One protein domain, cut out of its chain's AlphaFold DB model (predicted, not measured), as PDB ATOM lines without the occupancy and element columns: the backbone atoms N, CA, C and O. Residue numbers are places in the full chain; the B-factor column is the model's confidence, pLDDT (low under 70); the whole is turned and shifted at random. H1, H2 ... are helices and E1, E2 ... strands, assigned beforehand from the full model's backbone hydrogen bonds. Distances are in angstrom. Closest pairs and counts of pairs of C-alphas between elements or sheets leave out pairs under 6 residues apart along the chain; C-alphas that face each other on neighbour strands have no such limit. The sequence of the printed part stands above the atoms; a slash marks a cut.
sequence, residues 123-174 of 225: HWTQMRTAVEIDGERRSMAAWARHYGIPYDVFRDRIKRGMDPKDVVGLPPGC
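Overview. This is residues 123 to 174 of the 225 residues of an uncharacterized protein of Cupriavidus sp. SK-4 (UniProt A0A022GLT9). A small cluster of three short helices, H2, H3 and H4, packs beside a two-stranded hairpin, E1 and E2, with H3 touching both H2 and H4. The short H1 lies by the hairpin at one end of the longest axis, and the tail, residues 169 to 174, lies at the other. The printed part has 52 residues with four named helices and two named strands, in the order H1 E1 E2 H2 H3 H4; the sheet E1 - E2 is antiparallel, and the class is mixed, helices and strands. It is compact, with a radius of gyration of the C-alphas of 10.0 A, and spans 30 by 21 by 20 A.

Arrangement. H1, residues 124 to 128, comes closest to E2, residues 136 to 139, at the C-alphas of Gln 126 and Ser 139, 4.8 A apart. E1, residues 130 to 133, and E2 form a hairpin, antiparallel at 143 degrees; N 131 and O 138 are within hydrogen-bond range at 2.9 A, as are N 133 and O 136 at 3.0 A. H2, residues 140 to 146, and H3, residues 151 to 159, touch at a steep tilt of 51 degrees, opposite ways; their closest C-alphas, Ala 144 and Tyr 151, are 5.2 A apart. H3 and H4, residues 164 to 168, touch, with the closest C-alphas, Phe 154 and Val 167, 6.4 A apart. The closest C-alphas of E1 and H4, Ile 133 and Lys 165, are 5.9 A apart. H1 and H3 are apart. In H1, H2 and H3 every O i to N i+4 pair is within hydrogen-bond range; in H4 0 of 1 is, and 1 of 2 O i to N i+3 pairs.

Along the chain. H1 begins at C-alpha 124, (-43.472, -41.261, 13.754). E1 measures 9.7 A, E2 10.2 A, H2 9.8 A and H3 12.2 A from first to last C-alpha. H4 ends at C-alpha 168, (-49.737, -52.348, 32.924).

Size, cuts and confidence. The two C-alphas farthest apart, His 123 and Cys 174, are 30.4 A apart. The printed part has no cut, and the five links between elements are tight. The mean pLDDT of the printed part is 70.0; residues 123 to 130, 160 to 161 and 168 to 174 are under 70.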
ATOM      1  N   HIS A 123     -47.907 -40.872  12.440       57.66
ATOM      2  CA  HIS A 123     -47.070 -39.951  13.205       57.66
ATOM      3  C   HIS A 123     -45.897 -40.740  13.819       57.66
ATOM      4  O   HIS A 123     -46.109 -41.681  14.577       57.66
ATOM      5  N   TRP A 124     -44.647 -40.422  13.458       48.09
ATOM      6  CA  TRP A 124     -43.472 -41.261  13.754       48.09
ATOM      7  C   TRP A 124     -43.257 -41.466  15.263       48.09
ATOM      8  O   TRP A 124     -42.717 -42.487  15.684       48.09
ATOM      9  N   THR A 125     -43.752 -40.548  16.099       42.81
ATOM     10  CA  THR A 125     -43.806 -40.716  17.559       42.81
ATOM     11  C   THR A 125     -44.724 -41.870  17.978       42.81
ATOM     12  O   THR A 125     -44.413 -42.555  18.947       42.81
ATOM     13  N   GLN A 126     -45.809 -42.135  17.244       48.72
ATOM     14  CA  GLN A 126     -46.715 -43.263  17.483       48.72
ATOM     15  C   GLN A 126     -46.095 -44.603  17.051       48.72
ATOM     16  O   GLN A 126     -46.269 -45.584  17.767       48.72
ATOM     17  N   MET A 127     -45.322 -44.647  15.955       45.38
ATOM     18  CA  MET A 127     -44.681 -45.889  15.475       45.38
ATOM     19  C   MET A 127     -43.383 -46.240  16.208       45.38
ATOM     20  O   MET A 127     -43.156 -47.401  16.534       45.38
ATOM     21  N   ARG A 128     -42.516 -45.259  16.499       52.09
ATOM     22  CA  ARG A 128     -41.209 -45.517  17.138       52.09
ATOM     23  C   ARG A 128     -41.326 -45.864  18.623       52.09
ATOM     24  O   ARG A 128     -40.391 -46.397  19.207       52.09
ATOM     25  N   THR A 129     -42.466 -45.536  19.227       56.75
ATOM     26  CA  THR A 129     -42.835 -45.940  20.588       56.75
ATOM     27  C   THR A 129     -43.926 -47.009  20.587       56.75
ATOM     28  O   THR A 129     -44.566 -47.215  21.612       56.75
ATOM     29  N   ALA A 130     -44.186 -47.666  19.451       66.06
ATOM     30  CA  ALA A 130     -45.170 -48.735  19.407       66.06
ATOM     31  C   ALA A 130     -44.636 -49.942  20.180       66.06
ATOM     32  O   ALA A 130     -43.651 -50.559  19.773       66.06
ATOM     33  N   VAL A 131     -45.290 -50.240  21.296       76.38
ATOM     34  CA  VAL A 131     -44.982 -51.360  22.176       76.38
ATOM     35  C   VAL A 131     -46.026 -52.441  21.923       76.38
ATOM     36  O   VAL A 131     -47.214 -52.137  21.800       76.38
ATOM     37  N   GLU A 132     -45.577 -53.684  21.800       84.19
ATOM     38  CA  GLU A 132     -46.461 -54.841  21.691       84.19
ATOM     39  C   GLU A 132     -46.823 -55.346  23.090       84.19
ATOM     40  O   GLU A 132     -45.933 -55.544  23.917       84.19
ATOM     41  N   ILE A 133     -48.120 -55.497  23.357       81.00
ATOM     42  CA  ILE A 133     -48.670 -56.109  24.573       81.00
ATOM     43  C   ILE A 133     -49.773 -57.063  24.113       81.00
ATOM     44  O   ILE A 133     -50.642 -56.652  23.348       81.00
ATOM     45  N   ASP A 134     -49.702 -58.328  24.531       77.44
ATOM     46  CA  ASP A 134     -50.689 -59.381  24.232       77.44
ATOM     47  C   ASP A 134     -51.058 -59.521  22.740       77.44
ATOM     48  O   ASP A 134     -52.211 -59.743  22.375       77.44
ATOM     49  N   GLY A 135     -50.063 -59.385  21.856       77.88
ATOM     50  CA  GLY A 135     -50.234 -59.520  20.404       77.88
ATOM     51  C   GLY A 135     -50.808 -58.281  19.710       77.88
ATOM     52  O   GLY A 135     -50.968 -58.280  18.490       77.88
ATOM     53  N   GLU A 136     -51.076 -57.203  20.448       76.81
ATOM     54  CA  GLU A 136     -51.506 -55.932  19.883       76.81
ATOM     55  C   GLU A 136     -50.374 -54.894  19.915       76.81
ATOM     56  O   GLU A 136     -49.710 -54.684  20.933       76.81
ATOM     57  N   ARG A 137     -50.150 -54.193  18.795       75.69
ATOM     58  CA  ARG A 137     -49.170 -53.099  18.711       75.69
ATOM     59  C   ARG A 137     -49.857 -51.743  18.788       75.69
ATOM     60  O   ARG A 137     -50.573 -51.344  17.874       75.69
ATOM     61  N   ARG A 138     -49.560 -50.975  19.841       74.69
ATOM     62  CA  ARG A 138     -50.027 -49.586  20.005       74.69
ATOM     63  C   ARG A 138     -48.903 -48.684  20.504       74.69
ATOM     64  O   ARG A 138     -47.921 -49.144  21.080       74.69
ATOM     65  N   SER A 139     -49.038 -47.372  20.311       74.81
ATOM     66  CA  SER A 139     -48.100 -46.398  20.897       74.81
ATOM     67  C   SER A 139     -48.119 -46.438  22.433       74.81
ATOM     68  O   SER A 139     -49.172 -46.675  23.027       74.81
ATOM     69  N   MET A 140     -46.999 -46.109  23.093       77.00
ATOM     70  CA  MET A 140     -46.943 -45.968  24.563       77.00
ATOM     71  C   MET A 140     -48.053 -45.059  25.116       77.00
ATOM     72  O   MET A 140     -48.599 -45.332  26.175       77.00
ATOM     73  N   ALA A 141     -48.409 -43.982  24.403       70.12
ATOM     74  CA  ALA A 141     -49.474 -43.061  24.813       70.12
ATOM     75  C   ALA A 141     -50.881 -43.663  24.667       70.12
ATOM     76  O   ALA A 141     -51.784 -43.334  25.435       70.12
ATOM     77  N   ALA A 142     -51.088 -44.533  23.679       71.06
ATOM     78  CA  ALA A 142     -52.327 -45.288  23.553       71.06
ATOM     79  C   ALA A 142     -52.444 -46.331  24.671       71.06
ATOM     80  O   ALA A 142     -53.497 -46.402  25.296       71.06
ATOM     81  N   TRP A 143     -51.362 -47.047  24.993       82.25
ATOM     82  CA  TRP A 143     -51.352 -47.982  26.120       82.25
ATOM     83  C   TRP A 143     -51.541 -47.293  27.470       82.25
ATOM     84  O   TRP A 143     -52.384 -47.712  28.254       82.25
ATOM     85  N   ALA A 144     -50.834 -46.189  27.711       77.50
ATOM     86  CA  ALA A 144     -50.996 -45.363  28.903       77.50
ATOM     87  C   ALA A 144     -52.466 -44.957  29.125       77.50
ATOM     88  O   ALA A 144     -53.002 -45.145  30.213       77.50
ATOM     89  N   ARG A 145     -53.151 -44.485  28.072       76.56
ATOM     90  CA  ARG A 145     -54.586 -44.158  28.139       76.56
ATOM     91  C   ARG A 145     -55.466 -45.385  28.365       76.56
ATOM     92  O   ARG A 145     -56.366 -45.313  29.190       76.56
ATOM     93  N   HIS A 146     -55.208 -46.480  27.651       76.69
ATOM     94  CA  HIS A 146     -56.004 -47.705  27.744       76.69
ATOM     95  C   HIS A 146     -55.993 -48.299  29.161       76.69
ATOM     96  O   HIS A 146     -57.043 -48.660  29.677       76.69
ATOM     97  N   TYR A 147     -54.826 -48.322  29.811       77.00
ATOM     98  CA  TYR A 147     -54.656 -48.868  31.162       77.00
ATOM     99  C   TYR A 147     -54.798 -47.827  32.285       77.00
ATOM    100  O   TYR A 147     -54.611 -48.155  33.454       77.00
ATOM    101  N   GLY A 148     -55.087 -46.561  31.960       72.31
ATOM    102  CA  GLY A 148     -55.228 -45.494  32.958       72.31
ATOM    103  C   GLY A 148     -53.928 -45.134  33.694       72.31
ATOM    104  O   GLY A 148     -53.963 -44.690  34.840       72.31
ATOM    105  N   ILE A 149     -52.770 -45.317  33.055       77.38
ATOM    106  CA  ILE A 149     -51.443 -45.031  33.620       77.38
ATOM    107  C   ILE A 149     -50.919 -43.712  33.029       77.38
ATOM    108  O   ILE A 149     -50.994 -43.526  31.815       77.38
ATOM    109  N   PRO A 150     -50.323 -42.795  33.819       77.25
ATOM    110  CA  PRO A 150     -49.691 -41.600  33.266       77.25
ATOM    111  C   PRO A 150     -48.601 -41.947  32.241       77.25
ATOM    112  O   PRO A 150     -47.745 -42.799  32.493       77.25
ATOM    113  N   TYR A 151     -48.596 -41.254  31.099       76.62
ATOM    114  CA  TYR A 151     -47.674 -41.525  29.988       76.62
ATOM    115  C   TYR A 151     -46.200 -41.572  30.418       76.62
ATOM    116  O   TYR A 151     -45.474 -42.487  30.028       76.62
ATOM    117  N   ASP A 152     -45.760 -40.628  31.252       70.44
ATOM    118  CA  ASP A 152     -44.368 -40.567  31.706       70.44
ATOM    119  C   ASP A 152     -43.973 -41.783  32.552       70.44
ATOM    120  O   ASP A 152     -42.854 -42.276  32.424       70.44
ATOM    121  N   VAL A 153     -44.904 -42.327  33.344       76.19
ATOM    122  CA  VAL A 153     -44.688 -43.551  34.130       76.19
ATOM    123  C   VAL A 153     -44.522 -44.751  33.201       76.19
ATOM    124  O   VAL A 153     -43.580 -45.529  33.366       76.19
ATOM    125  N   PHE A 154     -45.396 -44.883  32.200       79.44
ATOM    126  CA  PHE A 154     -45.311 -45.952  31.203       79.44
ATOM    127  C   PHE A 154     -43.981 -45.885  30.431       79.44
ATOM    128  O   PHE A 154     -43.241 -46.867  30.352       79.44
ATOM    129  N   ARG A 155     -43.624 -44.697  29.924       82.31
ATOM    130  CA  ARG A 155     -42.383 -44.451  29.177       82.31
ATOM    131  C   ARG A 155     -41.139 -44.761  30.007       82.31
ATOM    132  O   ARG A 155     -40.221 -45.411  29.510       82.31
ATOM    133  N   ASP A 156     -41.081 -44.283  31.248       74.38
ATOM    134  CA  ASP A 156     -39.913 -44.472  32.109       74.38
ATOM    135  C   ASP A 156     -39.710 -45.941  32.488       74.38
ATOM    136  O   ASP A 156     -38.567 -46.389  32.581       74.38
ATOM    137  N   ARG A 157     -40.793 -46.708  32.663       78.25
ATOM    138  CA  ARG A 157     -40.729 -48.155  32.916       78.25
ATOM    139  C   ARG A 157     -40.157 -48.916  31.721       78.25
ATOM    140  O   ARG A 157     -39.208 -49.676  31.903       78.25
ATOM    141  N   ILE A 158     -40.645 -48.641  30.508       78.62
ATOM    142  CA  ILE A 158     -40.112 -49.250  29.278       78.62
ATOM    143  C   ILE A 158     -38.639 -48.872  29.065       78.62
ATOM    144  O   ILE A 158     -37.807 -49.737  28.804       78.62
ATOM    145  N   LYS A 159     -38.271 -47.595  29.247       71.88
ATOM    146  CA  LYS A 159     -36.872 -47.136  29.121       71.88
ATOM    147  C   LYS A 159     -35.912 -47.807  30.106       71.88
ATOM    148  O   LYS A 159     -34.720 -47.877  29.834       71.88
ATOM    149  N   ARG A 160     -36.418 -48.276  31.248       68.62
ATOM    150  CA  ARG A 160     -35.651 -49.004  32.270       68.62
ATOM    151  C   ARG A 160     -35.637 -50.521  32.038       68.62
ATOM    152  O   ARG A 160     -35.182 -51.244  32.917       68.62
ATOM    153  N   GLY A 161     -36.123 -50.990  30.886       68.06
ATOM    154  CA  GLY A 161     -36.090 -52.400  30.490       68.06
ATOM    155  C   GLY A 161     -37.183 -53.264  31.121       68.06
ATOM    156  O   GLY A 161     -37.017 -54.477  31.191       68.06
ATOM    157  N   MET A 162     -38.278 -52.668  31.614       73.19
ATOM    158  CA  MET A 162     -39.436 -53.439  32.073       73.19
ATOM    159  C   MET A 162     -40.152 -54.075  30.879       73.19
ATOM    160  O   MET A 162     -40.343 -53.414  29.855       73.19
ATOM    161  N   ASP A 163     -40.563 -55.335  31.035       73.19
ATOM    162  CA  ASP A 163     -41.391 -56.015  30.046       73.19
ATOM    163  C   ASP A 163     -42.737 -55.276  29.913       73.19
ATOM    164  O   ASP A 163     -43.357 -54.966  30.937       73.19
ATOM    165  N   PRO A 164     -43.194 -54.963  28.691       73.50
ATOM    166  CA  PRO A 164     -44.459 -54.279  28.447       73.50
ATOM    167  C   PRO A 164     -45.673 -54.830  29.200       73.50
ATOM    168  O   PRO A 164     -46.501 -54.038  29.656       73.50
ATOM    169  N   LYS A 165     -45.759 -56.152  29.391       73.38
ATOM    170  CA  LYS A 165     -46.870 -56.795  30.113       73.38
ATOM    171  C   LYS A 165     -46.849 -56.509  31.619       73.38
ATOM    172  O   LYS A 165     -47.887 -56.467  32.267       73.38
ATOM    173  N   ASP A 166     -45.669 -56.245  32.176       70.75
ATOM    174  CA  ASP A 166     -45.506 -55.929  33.595       70.75
ATOM    175  C   ASP A 166     -45.790 -54.438  33.859       70.75
ATOM    176  O   ASP A 166     -46.125 -54.043  34.975       70.75
ATOM    177  N   VAL A 167     -45.683 -53.579  32.835       72.25
ATOM    178  CA  VAL A 167     -45.906 -52.127  32.962       72.25
ATOM    179  C   VAL A 167     -47.347 -51.808  33.346       72.25
ATOM    180  O   VAL A 167     -47.574 -50.854  34.100       72.25
ATOM    181  N   VAL A 168     -48.292 -52.597  32.832       68.56
ATOM    182  CA  VAL A 168     -49.737 -52.348  32.924       68.56
ATOM    183  C   VAL A 168     -50.329 -52.761  34.271       68.56
ATOM    184  O   VAL A 168     -51.291 -52.154  34.726       68.56
ATOM    185  N   GLY A 169     -49.709 -53.726  34.957       64.25
ATOM    186  CA  GLY A 169     -50.178 -54.239  36.248       64.25
ATOM    187  C   GLY A 169     -49.656 -53.492  37.482       64.25
ATOM    188  O   GLY A 169     -49.985 -53.874  38.603       64.25
ATOM    189  N   LEU A 170     -48.814 -52.459  37.326       64.94
ATOM    190  CA  LEU A 170     -48.083 -51.856  38.449       64.94
ATOM    191  C   LEU A 170     -48.619 -50.482  38.896       64.94
ATOM    192  O   LEU A 170     -48.621 -49.542  38.089       64.94
ATOM    193  N   PRO A 171     -48.909 -50.289  40.201       60.28
ATOM    194  CA  PRO A 171     -49.305 -48.997  40.760       60.28
ATOM    195  C   PRO A 171     -48.266 -47.885  40.528       60.28
ATOM    196  O   PRO A 171     -47.064 -48.169  40.431       60.28
ATOM    197  N   PRO A 172     -48.668 -46.602  40.465       55.25
ATOM    198  CA  PRO A 172     -47.737 -45.475  40.376       55.25
ATOM    199  C   PRO A 172     -46.695 -45.482  41.515       55.25
ATOM    200  O   PRO A 172     -47.021 -45.748  42.668       55.25
ATOM    201  N   GLY A 173     -45.425 -45.196  41.198       58.28
ATOM    202  CA  GLY A 173     -44.329 -45.123  42.184       58.28
ATOM    203  C   GLY A 173     -43.575 -46.435  42.462       58.28
ATOM    204  O   GLY A 173     -42.577 -46.426  43.182       58.28
ATOM    205  N   CYS A 174     -43.982 -47.564  41.876       57.84
ATOM    206  CA  CYS A 174     -43.234 -48.820  41.989       57.84
ATOM    207  C   CYS A 174     -41.950 -48.799  41.136       57.84
ATOM    208  O   CYS A 174     -41.992 -48.527  39.935       57.84
TER     209      CYS A 174